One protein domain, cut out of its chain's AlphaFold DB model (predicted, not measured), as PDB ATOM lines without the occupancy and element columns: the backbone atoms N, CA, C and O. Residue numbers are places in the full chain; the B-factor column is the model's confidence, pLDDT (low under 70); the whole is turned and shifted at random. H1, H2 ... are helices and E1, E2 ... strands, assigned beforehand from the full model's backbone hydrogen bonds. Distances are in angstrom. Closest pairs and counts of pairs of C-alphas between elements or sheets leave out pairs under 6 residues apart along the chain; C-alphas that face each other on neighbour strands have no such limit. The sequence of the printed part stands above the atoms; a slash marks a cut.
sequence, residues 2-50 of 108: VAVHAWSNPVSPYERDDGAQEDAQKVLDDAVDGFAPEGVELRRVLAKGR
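What this domain is: This is residues 2 to 50 of the 108 residues of the protein "Usp domain-containing protein" of Acidiferrimicrobium australe (UniProt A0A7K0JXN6). A narrow strand, helix, strand layout: two short parallel strands, E1 and E2, lie side by side as a small sheet, and the single helix H1 covers one face of it, running back against the direction of the strands, while the other face is bare. Two loops stick out at opposite ends of this small body, residues 11 to 16 at one end and residues 33 to 40 at the other; the longest span is 45 A with them and 32 A without them. The printed part has 49 residues with one named helix and two named strands, in the order E1, H1, E2; the sheet's order is E1, E2, parallel, and the class is mixed, helices and strands. The whole is loose, with a radius of gyration of the C-alphas of 13.2 A, and its C-alphas span 45 by 17 by 10 A.

How they stand to each other: E1, residues 2 to 7, and E2, residues 43 to 48, are parallel neighbours, with 18 degrees between their N-to-C directions. The C-alphas of Val 4 and Val 45 face each other at 4.7 A. Across the pair, N 3 and O 43 are 2.8 A apart and N 47 and O 5 are 2.9 A apart, both within hydrogen-bond range. H1, residues 20 to 32, comes between the two strands along the chain, and E1, H1 and E2 form a strand-helix-strand unit, two parallel neighbour strands joined through a helix, with a right-handed crossover. The closest C-alphas of E1 and H1 are those of His 5 and Leu 28, 5.8 A apart. The closest C-alphas of H1 and E2 are those of Gln 25 and Leu 46, 6.5 A apart. In H1 every O i to N i+4 pair is within hydrogen-bond range.

Where its parts are: E1 runs from Val 2, with its C-alpha at (137.958, 145.376, 137.018), to Trp 7, a length of 16.0 A. H1 begins at Ala 20, with its C-alpha at (148.643, 155.635, 152.606), ends at Val 32 and is 18.7 A long. E2 runs from Arg 43 to Lys 48, 16.5 A, and ends with C-alpha 48 at (140.834, 149.008, 152.262).

The domain as a whole: The two C-alphas farthest apart are those of Tyr 14 and Glu 38, 44.9 A. The outline is a rod; without the stretches that stand free, 35 residues span 32 by 18 by 10 A. The link from E1 to H1, 12 residues, is long, and the link from H1 to E2, 10 residues, is short. The printed part has no cut. Its mean pLDDT is 85.0, and residues 10 to 18 are under 70, where the model's confidence is low.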
ATOM      1  N   VAL A   2     137.811 144.667 135.738       95.06
ATOM      2  CA  VAL A   2     137.958 145.376 137.018       95.06
ATOM      3  C   VAL A   2     139.412 145.287 137.471       95.06
ATOM      4  O   VAL A   2     139.942 144.186 137.596       95.06
ATOM      5  N   ALA A   3     140.047 146.431 137.713       95.06
ATOM      6  CA  ALA A   3     141.361 146.517 138.340       95.06
ATOM      7  C   ALA A   3     141.182 146.828 139.828       95.06
ATOM      8  O   ALA A   3     140.623 147.867 140.183       95.06
ATOM      9  N   VAL A   4     141.638 145.916 140.688       95.69
ATOM     10  CA  VAL A   4     141.490 146.023 142.143       95.69
ATOM     11  C   VAL A   4     142.865 146.194 142.777       95.69
ATOM     12  O   VAL A   4     143.726 145.325 142.636       95.69
ATOM     13  N   HIS A   5     143.053 147.278 143.527       94.50
ATOM     14  CA  HIS A   5     144.189 147.437 144.429       94.50
ATOM     15  C   HIS A   5     143.688 147.449 145.870       94.50
ATOM     16  O   HIS A   5     142.887 148.298 146.264       94.50
ATOM     17  N   ALA A   6     144.152 146.479 146.655       92.62
ATOM     18  CA  ALA A   6     143.783 146.348 148.051       92.62
ATOM     19  C   ALA A   6     144.953 146.746 148.948       92.62
ATOM     20  O   ALA A   6     146.048 146.195 148.821       92.62
ATOM     21  N   TRP A   7     144.702 147.659 149.876       89.38
ATOM     22  CA  TRP A   7     145.705 148.198 150.782       89.38
ATOM     23  C   TRP A   7     145.242 148.070 152.230       89.38
ATOM     24  O   TRP A   7     144.052 148.053 152.546       89.38
ATOM     25  N   SER A   8     146.196 147.978 153.142       83.88
ATOM     26  CA  SER A   8     145.932 147.993 154.576       83.88
ATOM     27  C   SER A   8     146.938 148.915 155.227       83.88
ATOM     28  O   SER A   8     148.121 148.767 154.941       83.88
ATOM     29  N   ASN A   9     146.490 149.798 156.118       71.62
ATOM     30  CA  ASN A   9     147.403 150.503 157.006       71.62
ATOM     31  C   ASN A   9     147.824 149.532 158.123       71.62
ATOM     32  O   ASN A   9     146.959 149.127 158.914       71.62
ATOM     33  N   PRO A  10     149.081 149.059 158.162       61.69
ATOM     34  CA  PRO A  10     149.564 148.411 159.356       61.69
ATOM     35  C   PRO A  10     149.771 149.512 160.395       61.69
ATOM     36  O   PRO A  10     150.394 150.522 160.115       61.69
ATOM     37  N   VAL A  11     149.328 149.245 161.615       58.88
ATOM     38  CA  VAL A  11     149.591 150.047 162.812       58.88
ATOM     39  C   VAL A  11     148.552 151.151 163.109       58.88
ATOM     40  O   VAL A  11     148.192 151.983 162.292       58.88
ATOM     41  N   SER A  12     148.017 151.017 164.328       58.69
ATOM     42  CA  SER A  12     147.200 151.925 165.140       58.69
ATOM     43  C   SER A  12     145.888 152.518 164.574       58.69
ATOM     44  O   SER A  12     145.903 153.309 163.638       58.69
ATOM     45  N   PRO A  13     144.729 152.308 165.242       59.06
ATOM     46  CA  PRO A  13     143.495 153.053 164.951       59.06
ATOM     47  C   PRO A  13     143.585 154.555 165.297       59.06
ATOM     48  O   PRO A  13     142.625 155.286 165.062       59.06
ATOM     49  N   TYR A  14     144.705 155.003 165.881       64.50
ATOM     50  CA  TYR A  14     144.957 156.393 166.268       64.50
ATOM     51  C   TYR A  14     145.894 157.140 165.312       64.50
ATOM     52  O   TYR A  14     146.013 158.359 165.425       64.50
ATOM     53  N   GLU A  15     146.558 156.445 164.388       60.03
ATOM     54  CA  GLU A  15     147.359 157.105 163.358       60.03
ATOM     55  C   GLU A  15     146.431 157.587 162.239       60.03
ATOM     56  O   GLU A  15     145.550 156.861 161.766       60.03
ATOM     57  N   ARG A  16     146.585 158.859 161.854       60.47
ATOM     58  CA  ARG A  16     145.907 159.389 160.672       60.47
ATOM     59  C   ARG A  16     146.461 158.669 159.450       60.47
ATOM     60  O   ARG A  16     147.655 158.442 159.348       60.47
ATOM     61  N   ASP A  17     145.566 158.340 158.533       63.97
ATOM     62  CA  ASP A  17     145.891 157.918 157.175       63.97
ATOM     63  C   ASP A  17     146.361 159.149 156.391       63.97
ATOM     64  O   ASP A  17     145.602 159.744 155.633       63.97
ATOM     65  N   ASP A  18     147.559 159.637 156.703       67.00
ATOM     66  CA  ASP A  18     148.084 160.915 156.216       67.00
ATOM     67  C   ASP A  18     148.695 160.835 154.808       67.00
ATOM     68  O   ASP A  18     149.141 161.853 154.284       67.00
ATOM     69  N   GLY A  19     148.633 159.662 154.168       78.88
ATOM     70  CA  GLY A  19     149.050 159.469 152.776       78.88
ATOM     71  C   GLY A  19     148.910 158.043 152.233       78.88
ATOM     72  O   GLY A  19     148.977 157.853 151.024       78.88
ATOM     73  N   ALA A  20     148.655 157.028 153.068       83.50
ATOM     74  CA  ALA A  20     148.643 155.635 152.606       83.50
ATOM     75  C   ALA A  20     147.526 155.350 151.589       83.50
ATOM     76  O   ALA A  20     147.740 154.598 150.634       83.50
ATOM     77  N   GLN A  21     146.347 155.958 151.749       87.62
ATOM     78  CA  GLN A  21     145.300 155.877 150.728       87.62
ATOM     79  C   GLN A  21     145.711 156.558 149.413       87.62
ATOM     80  O   GLN A  21     145.405 156.030 148.344       87.62
ATOM     81  N   GLU A  22     146.387 157.708 149.473       90.25
ATOM     82  CA  GLU A  22     146.851 158.436 148.283       90.25
ATOM     83  C   GLU A  22     147.941 157.650 147.546       90.25
ATOM     84  O   GLU A  22     147.857 157.475 146.331       90.25
ATOM     85  N   ASP A  23     148.897 157.077 148.277       89.12
ATOM     86  CA  ASP A  23     149.921 156.185 147.729       89.12
ATOM     87  C   ASP A  23     149.294 154.952 147.068       89.12
ATOM     88  O   ASP A  23     149.656 154.572 145.953       89.12
ATOM     89  N   ALA A  24     148.315 154.330 147.730       90.31
ATOM     90  CA  ALA A  24     147.607 153.171 147.198       90.31
ATOM     91  C   ALA A  24     146.785 153.521 145.942       90.31
ATOM     92  O   ALA A  24     146.740 152.735 144.992       90.31
ATOM     93  N   GLN A  25     146.167 154.706 145.914       93.38
ATOM     94  CA  GLN A  25     145.482 155.232 144.733       93.38
ATOM     95  C   GLN A  25     146.472 155.447 143.586       93.38
ATOM     96  O   GLN A  25     146.219 154.993 142.472       93.38
ATOM     97  N   LYS A  26     147.632 156.048 143.868       93.12
ATOM     98  CA  LYS A  26     148.688 156.253 142.876       93.12
ATOM     99  C   LYS A  26     149.176 154.930 142.286       93.12
ATOM    100  O   LYS A  26     149.319 154.833 141.076       93.12
ATOM    101  N   VAL A  27     149.373 153.896 143.107       91.19
ATOM    102  CA  VAL A  27     149.744 152.557 142.612       91.19
ATOM    103  C   VAL A  27     148.674 151.991 141.677       91.19
ATOM    104  O   VAL A  27     149.016 151.408 140.649       91.19
ATOM    105  N   LEU A  28     147.389 152.144 142.015       93.25
ATOM    106  CA  LEU A  28     146.294 151.693 141.154       93.25
ATOM    107  C   LEU A  28     146.279 152.445 139.822       93.25
ATOM    108  O   LEU A  28     146.126 151.809 138.782       93.25
ATOM    109  N   ASP A  29     146.441 153.766 139.857       93.81
ATOM    110  CA  ASP A  29     146.446 154.600 138.657       93.81
ATOM    111  C   ASP A  29     147.660 154.307 137.770       93.81
ATOM    112  O   ASP A  29     147.475 154.051 136.584       93.81
ATOM    113  N   ASP A  30     148.866 154.223 138.340       92.25
ATOM    114  CA  ASP A  30     150.091 153.867 137.611       92.25
ATOM    115  C   ASP A  30     149.980 152.472 136.961       92.25
ATOM    116  O   ASP A  30     150.468 152.251 135.855       92.25
ATOM    117  N   ALA A  31     149.330 151.511 137.632       89.06
ATOM    118  CA  ALA A  31     149.189 150.145 137.128       89.06
ATOM    119  C   ALA A  31     148.233 150.022 135.931       89.06
ATOM    120  O   ALA A  31     148.334 149.058 135.170       89.06
ATOM    121  N   VAL A  32     147.291 150.955 135.786       91.69
ATOM    122  CA  VAL A  32     146.325 150.971 134.676       91.69
ATOM    123  C   VAL A  32     146.589 152.093 133.680       91.69
ATOM    124  O   VAL A  32     145.845 152.230 132.706       91.69
ATOM    125  N   ASP A  33     147.619 152.905 133.911       91.31
ATOM    126  CA  ASP A  33     147.989 153.977 133.002       91.31
ATOM    127  C   ASP A  33     148.356 153.408 131.626       91.31
ATOM    128  O   ASP A  33     148.979 152.351 131.497       91.31
ATOM    129  N   GLY A  34     147.878 154.068 130.574       84.62
ATOM    130  CA  GLY A  34     148.013 153.584 129.198       84.62
ATOM    131  C   GLY A  34     147.246 152.293 128.862       84.62
ATOM    132  O   GLY A  34     147.266 151.872 127.703       84.62
ATOM    133  N   PHE A  35     146.532 151.667 129.808       85.75
ATOM    134  CA  PHE A  35     145.704 150.489 129.541       85.75
ATOM    135  C   PHE A  35     144.314 150.899 129.036       85.75
ATOM    136  O   PHE A  35     143.375 151.099 129.808       85.75
ATOM    137  N   ALA A  36     144.180 151.003 127.714       82.38
ATOM    138  CA  ALA A  36     142.915 151.299 127.042       82.38
ATOM    139  C   ALA A  36     142.669 150.347 125.856       82.38
ATOM    140  O   ALA A  36     142.717 150.777 124.702       82.38
ATOM    141  N   PRO A  37     142.442 149.042 126.102       84.81
ATOM    142  CA  PRO A  37     142.100 148.133 125.018       84.81
ATOM    143  C   PRO A  37     140.727 148.472 124.430       84.81
ATOM    144  O   PRO A  37     139.775 148.776 125.152       84.81
ATOM    145  N   GLU A  38     140.619 148.391 123.105       91.19
ATOM    146  CA  GLU A  38     139.365 148.643 122.399       91.19
ATOM    147  C   GLU A  38     138.259 147.689 122.869       91.19
ATOM    148  O   GLU A  38     138.462 146.483 123.014       91.19
ATOM    149  N   GLY A  39     137.067 148.241 123.108       90.62
ATOM    150  CA  GLY A  39     135.886 147.461 123.484       90.62
ATOM    151  C   GLY A  39     135.876 146.923 124.919       90.62
ATOM    152  O   GLY A  39     134.973 146.162 125.261       90.62
ATOM    153  N   VAL A  40     136.827 147.310 125.776       90.44
ATOM    154  CA  VAL A  40     136.872 146.875 127.180       90.44
ATOM    155  C   VAL A  40     136.630 148.058 128.111       90.44
ATOM    156  O   VAL A  40     137.457 148.954 128.239       90.44
ATOM    157  N   GLU A  41     135.517 148.026 128.842       91.88
ATOM    158  CA  GLU A  41     135.294 148.960 129.947       91.88
ATOM    159  C   GLU A  41     136.202 148.601 131.132       91.88
ATOM    160  O   GLU A  41     136.199 147.456 131.604       91.88
ATOM    161  N   LEU A  42     136.977 149.567 131.629       92.75
ATOM    162  CA  LEU A  42     137.833 149.410 132.803       92.75
ATOM    163  C   LEU A  42     137.212 150.102 134.022       92.75
ATOM    164  O   LEU A  42     137.111 151.326 134.065       92.75
ATOM    165  N   ARG A  43     136.903 149.321 135.060       94.50
ATOM    166  CA  ARG A  43     136.515 149.830 136.382       94.50
ATOM    167  C   ARG A  43     137.683 149.710 137.358       94.50
ATOM    168  O   ARG A  43     138.264 148.637 137.494       94.50
ATOM    169  N   ARG A  44     138.004 150.795 138.060       95.50
ATOM    170  CA  ARG A  44     139.067 150.850 139.078       95.50
ATOM    171  C   ARG A  44     138.451 150.720 140.468       95.50
ATOM    172  O   ARG A  44     137.434 151.353 140.744       95.50
ATOM    173  N   VAL A  45     139.047 149.903 141.328       96.38
ATOM    174  CA  VAL A  45     138.596 149.683 142.707       96.38
ATOM    175  C   VAL A  45     139.787 149.801 143.645       96.38
ATOM    176  O   VAL A  45     140.670 148.943 143.654       96.38
ATOM    177  N   LEU A  46     139.783 150.850 144.464       95.69
ATOM    178  CA  LEU A  46     140.679 150.976 145.606       95.69
ATOM    179  C   LEU A  46     139.961 150.449 146.851       95.69
ATOM    180  O   LEU A  46     138.932 150.988 147.253       95.69
ATOM    181  N   ALA A  47     140.491 149.396 147.466       94.75
ATOM    182  CA  ALA A  47     139.836 148.714 148.577       94.75
ATOM    183  C   ALA A  47     140.715 148.696 149.830       94.75
ATOM    184  O   ALA A  47     141.858 148.241 149.804       94.75
ATOM    185  N   LYS A  48     140.163 149.126 150.966       91.75
ATOM    186  CA  LYS A  48     140.834 149.008 152.262       91.75
ATOM    187  C   LYS A  48     140.554 147.637 152.873       91.75
ATOM    188  O   LYS A  48     139.401 147.275 153.103       91.75
ATOM    189  N   GLY A  49     141.596 146.873 153.180       91.62
ATOM    190  CA  GLY A  49     141.475 145.565 153.813       91.62
ATOM    191  C   GLY A  49     142.650 144.636 153.534       91.62
ATOM    192  O   GLY A  49     143.639 144.994 152.903       91.62
ATOM    193  N   ARG A  50     142.542 143.392 154.014       91.81
ATOM    194  CA  ARG A  50     143.550 142.355 153.745       91.81
ATOM    195  C   ARG A  50     143.484 141.967 152.261       91.81
ATOM    196  O   ARG A  50     142.441 141.441 151.864       91.81
TER     197      ARG A  50